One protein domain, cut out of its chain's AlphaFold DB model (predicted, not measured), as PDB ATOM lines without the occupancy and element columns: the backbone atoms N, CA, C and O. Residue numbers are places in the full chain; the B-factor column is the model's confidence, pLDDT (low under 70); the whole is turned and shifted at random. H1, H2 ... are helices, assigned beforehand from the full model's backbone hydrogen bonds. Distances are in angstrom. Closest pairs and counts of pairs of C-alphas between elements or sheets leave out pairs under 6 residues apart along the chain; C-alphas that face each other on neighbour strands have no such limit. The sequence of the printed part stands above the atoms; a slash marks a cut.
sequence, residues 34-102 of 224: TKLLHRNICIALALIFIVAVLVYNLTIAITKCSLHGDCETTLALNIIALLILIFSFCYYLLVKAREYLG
ATOM      1  N   THR A  34      -4.965  26.617 -25.014       57.22
ATOM      2  CA  THR A  34      -5.994  27.672 -24.989       57.22
ATOM      3  C   THR A  34      -5.581  28.933 -25.749       57.22
ATOM      4  O   THR A  34      -6.403  29.497 -26.474       57.22
ATOM      5  N   LYS A  35      -4.310  29.355 -25.673       58.56
ATOM      6  CA  LYS A  35      -3.811  30.515 -26.441       58.56
ATOM      7  C   LYS A  35      -3.837  30.272 -27.952       58.56
ATOM      8  O   LYS A  35      -4.162  31.177 -28.721       58.56
ATOM      9  N   LEU A  36      -3.535  29.048 -28.378       60.62
ATOM     10  CA  LEU A  36      -3.545  28.663 -29.786       60.62
ATOM     11  C   LEU A  36      -4.972  28.651 -30.370       60.62
ATOM     12  O   LEU A  36      -5.209  29.139 -31.475       60.62
ATOM     13  N   LEU A  37      -5.937  28.159 -29.590       67.75
ATOM     14  CA  LEU A  37      -7.340  28.067 -29.988       67.75
ATOM     15  C   LEU A  37      -7.979  29.458 -30.140       67.75
ATOM     16  O   LEU A  37      -8.673  29.717 -31.122       67.75
ATOM     17  N   HIS A  38      -7.660  30.388 -29.236       72.31
ATOM     18  CA  HIS A  38      -8.133  31.771 -29.322       72.31
ATOM     19  C   HIS A  38      -7.612  32.494 -30.574       72.31
ATOM     20  O   HIS A  38      -8.373  33.167 -31.269       72.31
ATOM     21  N   ARG A  39      -6.335  32.288 -30.924       72.56
ATOM     22  CA  ARG A  39      -5.726  32.893 -32.116       72.56
ATOM     23  C   ARG A  39      -6.392  32.405 -33.407       72.56
ATOM     24  O   ARG A  39      -6.673  33.216 -34.285       72.56
ATOM     25  N   ASN A  40      -6.713  31.112 -33.492       74.31
ATOM     26  CA  ASN A  40      -7.427  30.545 -34.639       74.31
ATOM     27  C   ASN A  40      -8.872  31.067 -34.743       74.31
ATOM     28  O   ASN A  40      -9.330  31.351 -35.848       74.31
ATOM     29  N   ILE A  41      -9.566  31.257 -33.614       76.00
ATOM     30  CA  ILE A  41     -10.915  31.847 -33.598       76.00
ATOM     31  C   ILE A  41     -10.882  33.302 -34.076       76.00
ATOM     32  O   ILE A  41     -11.688  33.670 -34.926       76.00
ATOM     33  N   CYS A  42      -9.943  34.125 -33.600       75.31
ATOM     34  CA  CYS A  42      -9.812  35.510 -34.069       75.31
ATOM     35  C   CYS A  42      -9.570  35.589 -35.581       75.31
ATOM     36  O   CYS A  42     -10.168  36.426 -36.254       75.31
ATOM     37  N   ILE A  43      -8.740  34.696 -36.127       77.88
ATOM     38  CA  ILE A  43      -8.501  34.619 -37.573       77.88
ATOM     39  C   ILE A  43      -9.781  34.210 -38.310       77.88
ATOM     40  O   ILE A  43     -10.144  34.847 -39.294       77.88
ATOM     41  N   ALA A  44     -10.498  33.196 -37.821       76.50
ATOM     42  CA  ALA A  44     -11.763  32.769 -38.416       76.50
ATOM     43  C   ALA A  44     -12.809  33.899 -38.424       76.50
ATOM     44  O   ALA A  44     -13.461  34.128 -39.440       76.50
ATOM     45  N   LEU A  45     -12.925  34.652 -37.328       76.25
ATOM     46  CA  LEU A  45     -13.834  35.796 -37.232       76.25
ATOM     47  C   LEU A  45     -13.445  36.928 -38.193       76.25
ATOM     48  O   LEU A  45     -14.312  37.467 -38.879       76.25
ATOM     49  N   ALA A  46     -12.152  37.249 -38.300       75.19
ATOM     50  CA  ALA A  46     -11.666  38.236 -39.262       75.19
ATOM     51  C   ALA A  46     -11.978  37.822 -40.712       75.19
ATOM     52  O   ALA A  46     -12.371  38.655 -41.525       75.19
ATOM     53  N   LEU A  47     -11.877  36.530 -41.031       75.25
ATOM     54  CA  LEU A  47     -12.197  36.002 -42.360       75.25
ATOM     55  C   LEU A  47     -13.688  36.080 -42.677       75.25
ATOM     56  O   LEU A  47     -14.052  36.497 -43.774       75.25
ATOM     57  N   ILE A  48     -14.549  35.735 -41.719       79.94
ATOM     58  CA  ILE A  48     -16.001  35.880 -41.875       79.94
ATOM     59  C   ILE A  48     -16.354  37.344 -42.153       79.94
ATOM     60  O   ILE A  48     -17.145  37.625 -43.053       79.94
ATOM     61  N   PHE A  49     -15.728  38.281 -41.434       77.81
ATOM     62  CA  PHE A  49     -15.930  39.712 -41.657       77.81
ATOM     63  C   PHE A  49     -15.499  40.147 -43.066       77.81
ATOM     64  O   PHE A  49     -16.251  40.834 -43.754       77.81
ATOM     65  N   ILE A  50     -14.333  39.695 -43.538       78.62
ATOM     66  CA  ILE A  50     -13.843  39.999 -44.892       78.62
ATOM     67  C   ILE A  50     -14.791  39.450 -45.966       78.62
ATOM     68  O   ILE A  50     -15.125  40.164 -46.912       78.62
ATOM     69  N   VAL A  51     -15.273  38.211 -45.814       79.56
ATOM     70  CA  VAL A  51     -16.247  37.612 -46.741       79.56
ATOM     71  C   VAL A  51     -17.557  38.402 -46.743       79.56
ATOM     72  O   VAL A  51     -18.092  38.683 -47.813       79.56
ATOM     73  N   ALA A  52     -18.052  38.824 -45.577       78.75
ATOM     74  CA  ALA A  52     -19.268  39.629 -45.481       78.75
ATOM     75  C   ALA A  52     -19.129  40.982 -46.202       78.75
ATOM     76  O   ALA A  52     -20.011  41.369 -46.968       78.75
ATOM     77  N   VAL A  53     -17.997  41.672 -46.019       79.25
ATOM     78  CA  VAL A  53     -17.700  42.941 -46.708       79.25
ATOM     79  C   VAL A  53     -17.591  42.737 -48.222       79.25
ATOM     80  O   VAL A  53     -18.102  43.549 -48.991       79.25
ATOM     81  N   LEU A  54     -16.977  41.640 -48.671       75.25
ATOM     82  CA  LEU A  54     -16.897  41.298 -50.092       75.25
ATOM     83  C   LEU A  54     -18.274  41.048 -50.702       75.25
ATOM     84  O   LEU A  54     -18.587  41.632 -51.735       75.25
ATOM     85  N   VAL A  55     -19.112  40.232 -50.057       80.38
ATOM     86  CA  VAL A  55     -20.482  39.958 -50.518       80.38
ATOM     87  C   VAL A  55     -21.295  41.250 -50.583       80.38
ATOM     88  O   VAL A  55     -22.008  41.480 -51.559       80.38
ATOM     89  N   TYR A  56     -21.147  42.131 -49.592       81.25
ATOM     90  CA  TYR A  56     -21.806  43.434 -49.584       81.25
ATOM     91  C   TYR A  56     -21.365  44.313 -50.765       81.25
ATOM     92  O   TYR A  56     -22.209  44.819 -51.506       81.25
ATOM     93  N   ASN A  57     -20.057  44.428 -51.008       77.00
ATOM     94  CA  ASN A  57     -19.521  45.181 -52.145       77.00
ATOM     95  C   ASN A  57     -19.954  44.592 -53.493       77.00
ATOM     96  O   ASN A  57     -20.284  45.341 -54.410       77.00
ATOM     97  N   LEU A  58     -20.022  43.262 -53.602       75.56
ATOM     98  CA  LEU A  58     -20.502  42.578 -54.800       75.56
ATOM     99  C   LEU A  58     -21.991  42.860 -55.040       75.56
ATOM    100  O   LEU A  58     -22.398  43.130 -56.165       75.56
ATOM    101  N   THR A  59     -22.792  42.878 -53.972       78.81
ATOM    102  CA  THR A  59     -24.225  43.197 -54.030       78.81
ATOM    103  C   THR A  59     -24.449  44.642 -54.477       78.81
ATOM    104  O   THR A  59     -25.274  44.897 -55.358       78.81
ATOM    105  N   ILE A  60     -23.678  45.597 -53.942       78.81
ATOM    106  CA  ILE A  60     -23.718  46.998 -54.389       78.81
ATOM    107  C   ILE A  60     -23.292  47.112 -55.853       78.81
ATOM    108  O   ILE A  60     -23.951  47.815 -56.619       78.81
ATOM    109  N   ALA A  61     -22.217  46.425 -56.248       72.81
ATOM    110  CA  ALA A  61     -21.734  46.441 -57.622       72.81
ATOM    111  C   ALA A  61     -22.805  45.915 -58.586       72.81
ATOM    112  O   ALA A  61     -23.128  46.611 -59.540       72.81
ATOM    113  N   ILE A  62     -23.439  44.775 -58.289       74.62
ATOM    114  CA  ILE A  62     -24.542  44.211 -59.088       74.62
ATOM    115  C   ILE A  62     -25.728  45.181 -59.167       74.62
ATOM    116  O   ILE A  62     -26.292  45.393 -60.240       74.62
ATOM    117  N   THR A  63     -26.087  45.817 -58.050       72.88
ATOM    118  CA  THR A  63     -27.201  46.778 -58.017       72.88
ATOM    119  C   THR A  63     -26.905  47.998 -58.895       72.88
ATOM    120  O   THR A  63     -27.780  48.463 -59.622       72.88
ATOM    121  N   LYS A  64     -25.659  48.490 -58.886       68.31
ATOM    122  CA  LYS A  64     -25.215  49.593 -59.753       68.31
ATOM    123  C   LYS A  64     -25.026  49.167 -61.214       68.31
ATOM    124  O   LYS A  64     -25.305  49.971 -62.097       68.31
ATOM    125  N   CYS A  65     -24.643  47.914 -61.483       68.31
ATOM    126  CA  CYS A  65     -24.549  47.359 -62.839       68.31
ATOM    127  C   CYS A  65     -25.859  47.464 -63.600       68.31
ATOM    128  O   CYS A  65     -25.866  47.852 -64.766       68.31
ATOM    129  N   SER A  66     -26.957  47.131 -62.918       66.06
ATOM    130  CA  SER A  66     -28.308  47.196 -63.472       66.06
ATOM    131  C   SER A  66     -28.664  48.605 -63.966       66.06
ATOM    132  O   SER A  66     -29.503  48.768 -64.847       66.06
ATOM    133  N   LEU A  67     -28.003  49.632 -63.419       68.56
ATOM    134  CA  LEU A  67     -28.326  51.026 -63.675       68.56
ATOM    135  C   LEU A  67     -27.486  51.690 -64.780       68.56
ATOM    136  O   LEU A  67     -27.947  52.699 -65.303       68.56
ATOM    137  N   HIS A  68     -26.261  51.230 -65.083       62.59
ATOM    138  CA  HIS A  68     -25.283  52.034 -65.855       62.59
ATOM    139  C   HIS A  68     -24.530  51.328 -67.003       62.59
ATOM    140  O   HIS A  68     -23.668  51.950 -67.611       62.59
ATOM    141  N   GLY A  69     -24.849  50.082 -67.369       64.44
ATOM    142  CA  GLY A  69     -24.374  49.458 -68.624       64.44
ATOM    143  C   GLY A  69     -22.889  49.050 -68.694       64.44
ATOM    144  O   GLY A  69     -22.589  48.020 -69.288       64.44
ATOM    145  N   ASP A  70     -21.975  49.746 -68.014       64.75
ATOM    146  CA  ASP A  70     -20.522  49.482 -68.038       64.75
ATOM    147  C   ASP A  70     -20.050  48.631 -66.849       64.75
ATOM    148  O   ASP A  70     -19.207  49.040 -66.044       64.75
ATOM    149  N   CYS A  71     -20.617  47.434 -66.686       67.00
ATOM    150  CA  CYS A  71     -20.397  46.664 -65.460       67.00
ATOM    151  C   CYS A  71     -19.492  45.436 -65.545       67.00
ATOM    152  O   CYS A  71     -19.130  44.861 -64.516       67.00
ATOM    153  N   GLU A  72     -19.072  45.052 -66.744       71.69
ATOM    154  CA  GLU A  72     -18.243  43.860 -66.934       71.69
ATOM    155  C   GLU A  72     -16.856  44.013 -66.291       71.69
ATOM    156  O   GLU A  72     -16.364  43.095 -65.634       71.69
ATOM    157  N   THR A  73     -16.252  45.199 -66.391       74.31
ATOM    158  CA  THR A  73     -14.917  45.490 -65.843       74.31
ATOM    159  C   THR A  73     -14.912  45.541 -64.316       74.31
ATOM    160  O   THR A  73     -14.022  44.978 -63.678       74.31
ATOM    161  N   THR A  74     -15.930  46.155 -63.711       72.75
ATOM    162  CA  THR A  74     -16.065  46.246 -62.247       72.75
ATOM    163  C   THR A  74     -16.350  44.876 -61.630       72.75
ATOM    164  O   THR A  74     -15.782  44.524 -60.593       72.75
ATOM    165  N   LEU A  75     -17.188  44.065 -62.282       73.19
ATOM    166  CA  LEU A  75     -17.442  42.689 -61.866       73.19
ATOM    167  C   LEU A  75     -16.165  41.840 -61.960       73.19
ATOM    168  O   LEU A  75     -15.830  41.137 -61.005       73.19
ATOM    169  N   ALA A  76     -15.419  41.948 -63.064       74.75
ATOM    170  CA  ALA A  76     -14.162  41.229 -63.254       74.75
ATOM    171  C   ALA A  76     -13.113  41.596 -62.190       74.75
ATOM    172  O   ALA A  76     -12.495  40.704 -61.610       74.75
ATOM    173  N   LEU A  77     -12.955  42.884 -61.865       77.44
ATOM    174  CA  LEU A  77     -12.040  43.336 -60.810       77.44
ATOM    175  C   LEU A  77     -12.425  42.788 -59.429       77.44
ATOM    176  O   LEU A  77     -11.549  42.346 -58.685       77.44
ATOM    177  N   ASN A  78     -13.720  42.742 -59.103       76.50
ATOM    178  CA  ASN A  78     -14.196  42.153 -57.848       76.50
ATOM    179  C   ASN A  78     -13.948  40.640 -57.779       76.50
ATOM    180  O   ASN A  78     -13.550  40.131 -56.731       76.50
ATOM    181  N   ILE A  79     -14.128  39.918 -58.890       77.38
ATOM    182  CA  ILE A  79     -13.814  38.483 -58.972       77.38
ATOM    183  C   ILE A  79     -12.308  38.251 -58.799       77.38
ATOM    184  O   ILE A  79     -11.906  37.362 -58.053       77.38
ATOM    185  N   ILE A  80     -11.463  39.065 -59.436       81.00
ATOM    186  CA  ILE A  80     -10.004  38.976 -59.287       81.00
ATOM    187  C   ILE A  80      -9.592  39.246 -57.835       81.00
ATOM    188  O   ILE A  80      -8.807  38.484 -57.271       81.00
ATOM    189  N   ALA A  81     -10.154  40.278 -57.201       76.62
ATOM    190  CA  ALA A  81      -9.904  40.571 -55.792       76.62
ATOM    191  C   ALA A  81     -10.316  39.398 -54.882       76.62
ATOM    192  O   ALA A  81      -9.573  39.040 -53.966       76.62
ATOM    193  N   LEU A  82     -11.453  38.751 -55.174       76.88
ATOM    194  CA  LEU A  82     -11.914  37.552 -54.472       76.88
ATOM    195  C   LEU A  82     -10.919  36.391 -54.620       76.88
ATOM    196  O   LEU A  82     -10.563  35.754 -53.630       76.88
ATOM    197  N   LEU A  83     -10.434  36.137 -55.839       78.06
ATOM    198  CA  LEU A  83      -9.465  35.076 -56.113       78.06
ATOM    199  C   LEU A  83      -8.149  35.306 -55.368       78.06
ATOM    200  O   LEU A  83      -7.645  34.380 -54.737       78.06
ATOM    201  N   ILE A  84      -7.614  36.531 -55.376       81.75
ATOM    202  CA  ILE A  84      -6.380  36.874 -54.649       81.75
ATOM    203  C   ILE A  84      -6.548  36.630 -53.143       81.75
ATOM    204  O   ILE A  84      -5.646  36.087 -52.498       81.75
ATOM    205  N   LEU A  85      -7.711  36.980 -52.586       78.94
ATOM    206  CA  LEU A  85      -8.035  36.729 -51.182       78.94
ATOM    207  C   LEU A  85      -8.092  35.232 -50.864       78.94
ATOM    208  O   LEU A  85      -7.489  34.794 -49.883       78.94
ATOM    209  N   ILE A  86      -8.747  34.439 -51.717       79.62
ATOM    210  CA  ILE A  86      -8.823  32.979 -51.568       79.62
ATOM    211  C   ILE A  86      -7.426  32.353 -51.649       79.62
ATOM    212  O   ILE A  86      -7.068  31.558 -50.782       79.62
ATOM    213  N   PHE A  87      -6.604  32.735 -52.631       79.19
ATOM    214  CA  PHE A  87      -5.242  32.211 -52.772       79.19
ATOM    215  C   PHE A  87      -4.358  32.563 -51.575       79.19
ATOM    216  O   PHE A  87      -3.673  31.688 -51.041       79.19
ATOM    217  N   SER A  88      -4.408  33.814 -51.113       81.19
ATOM    218  CA  SER A  88      -3.661  34.261 -49.930       81.19
ATOM    219  C   SER A  88      -4.079  33.480 -48.681       81.19
ATOM    220  O   SER A  88      -3.238  33.098 -47.866       81.19
ATOM    221  N   PHE A  89      -5.372  33.176 -48.554       77.75
ATOM    222  CA  PHE A  89      -5.903  32.374 -47.459       77.75
ATOM    223  C   PHE A  89      -5.479  30.903 -47.533       77.75
ATOM    224  O   PHE A  89      -4.998  30.356 -46.540       77.75
ATOM    225  N   CYS A  90      -5.598  30.262 -48.698       77.69
ATOM    226  CA  CYS A  90      -5.125  28.892 -48.899       77.69
ATOM    227  C   CYS A  90      -3.627  28.772 -48.601       77.69
ATOM    228  O   CYS A  90      -3.213  27.824 -47.936       77.69
ATOM    229  N   TYR A  91      -2.829  29.755 -49.028       80.56
ATOM    230  CA  TYR A  91      -1.406  29.820 -48.709       80.56
ATOM    231  C   TYR A  91      -1.167  29.927 -47.198       80.56
ATOM    232  O   TYR A  91      -0.391  29.153 -46.640       80.56
ATOM    233  N   TYR A  92      -1.881  30.821 -46.510       81.00
ATOM    234  CA  TYR A  92      -1.787  30.958 -45.056       81.00
ATOM    235  C   TYR A  92      -2.148  29.658 -44.317       81.00
ATOM    236  O   TYR A  92      -1.417  29.228 -43.421       81.00
ATOM    237  N   LEU A  93      -3.245  28.999 -44.709       76.81
ATOM    238  CA  LEU A  93      -3.641  27.711 -44.139       76.81
ATOM    239  C   LEU A  93      -2.606  26.621 -44.405       76.81
ATOM    240  O   LEU A  93      -2.335  25.839 -43.504       76.81
ATOM    241  N   LEU A  94      -2.015  26.574 -45.600       76.81
ATOM    242  CA  LEU A  94      -0.948  25.627 -45.933       76.81
ATOM    243  C   LEU A  94       0.292  25.841 -45.060       76.81
ATOM    244  O   LEU A  94       0.846  24.868 -44.551       76.81
ATOM    245  N   VAL A  95       0.696  27.094 -44.835       78.00
ATOM    246  CA  VAL A  95       1.814  27.429 -43.936       78.00
ATOM    247  C   VAL A  95       1.505  26.976 -42.509       78.00
ATOM    248  O   VAL A  95       2.307  26.272 -41.900       78.00
ATOM    249  N   LYS A  96       0.311  27.287 -41.993       73.06
ATOM    250  CA  LYS A  96      -0.101  26.849 -40.652       73.06
ATOM    251  C   LYS A  96      -0.239  25.335 -40.540       73.06
ATOM    252  O   LYS A  96       0.191  24.757 -39.549       73.06
ATOM    253  N   ALA A  97      -0.800  24.675 -41.547       70.06
ATOM    254  CA  ALA A  97      -0.900  23.223 -41.593       70.06
ATOM    255  C   ALA A  97       0.490  22.580 -41.583       70.06
ATOM    256  O   ALA A  97       0.695  21.607 -40.866       70.06
ATOM    257  N   ARG A  98       1.462  23.155 -42.304       73.88
ATOM    258  CA  ARG A  98       2.859  22.701 -42.285       73.88
ATOM    259  C   ARG A  98       3.486  22.815 -40.894       73.88
ATOM    260  O   ARG A  98       4.204  21.902 -40.491       73.88
ATOM    261  N   GLU A  99       3.194  23.888 -40.157       75.19
ATOM    262  CA  GLU A  99       3.609  24.036 -38.756       75.19
ATOM    263  C   GLU A  99       2.964  22.961 -37.859       75.19
ATOM    264  O   GLU A  99       3.665  22.307 -37.092       75.19
ATOM    265  N   TYR A 100       1.653  22.715 -37.987       67.25
ATOM    266  CA  TYR A 100       0.938  21.715 -37.174       67.25
ATOM    267  C   TYR A 100       1.321  20.269 -37.480       67.25
ATOM    268  O   TYR A 100       1.355  19.435 -36.578       67.25
ATOM    269  N   LEU A 101       1.615  19.964 -38.742       71.25
ATOM    270  CA  LEU A 101       2.079  18.647 -39.177       71.25
ATOM    271  C   LEU A 101       3.536  18.374 -38.764       71.25
ATOM    272  O   LEU A 101       4.048  17.299 -39.057       71.25
ATOM    273  N   GLY A 102       4.226  19.333 -38.132       61.72
ATOM    274  CA  GLY A 102       5.637  19.192 -37.764       61.72
ATOM    275  C   GLY A 102       6.586  19.149 -38.969       61.72
ATOM    276  O   GLY A 102       7.781  18.936 -38.809       61.72
TER     277      GLY A 102
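AT A GLANCE: This is residues 34 to 102 of the 224 residues of an uncharacterized protein of Neorickettsia helminthoeca str. Oregon (UniProt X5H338). The domain is a long, slender helical hairpin: H1, the longest helix, and H2 run nearly side by side, joined by a tight link at one end, with their far ends standing free. It is all helix, a rod spanning 52 by 19 by 8 A. The printed part has 69 residues with two named helices, H1 then H2, and no named strand. It is only just loose, close to extended, with a radius of gyration of the C-alphas of 16.4 A.

HOW THE PARTS SIT: H1, residues 34 to 68, and H2, residues 72 to 100, form a helical hairpin, running opposite ways at a shallow tilt of 10 degrees. They touch through residues 54 to 62 of H1 and 74 to 82 of H2 alone; the closest C-alphas, of Leu 58 and Asn 78, are 7.0 A apart. Every O i to N i+4 pair in H2 is within hydrogen-bond range, and 30 of 31 in H1.

IN THESE COORDINATES: H1 is 51.3 A long from C-alpha 34 at (-5.994, 27.672, -24.989). H2 is 41.8 A long and ends with C-alpha 100 at (0.938, 21.715, -37.174).

THE WHOLE: Residues 34 to 46 and 90 to 102 stand free. The printed part has no cut. Model confidence is under 70 at residues 34 to 37, 64 to 71, 100 and 102.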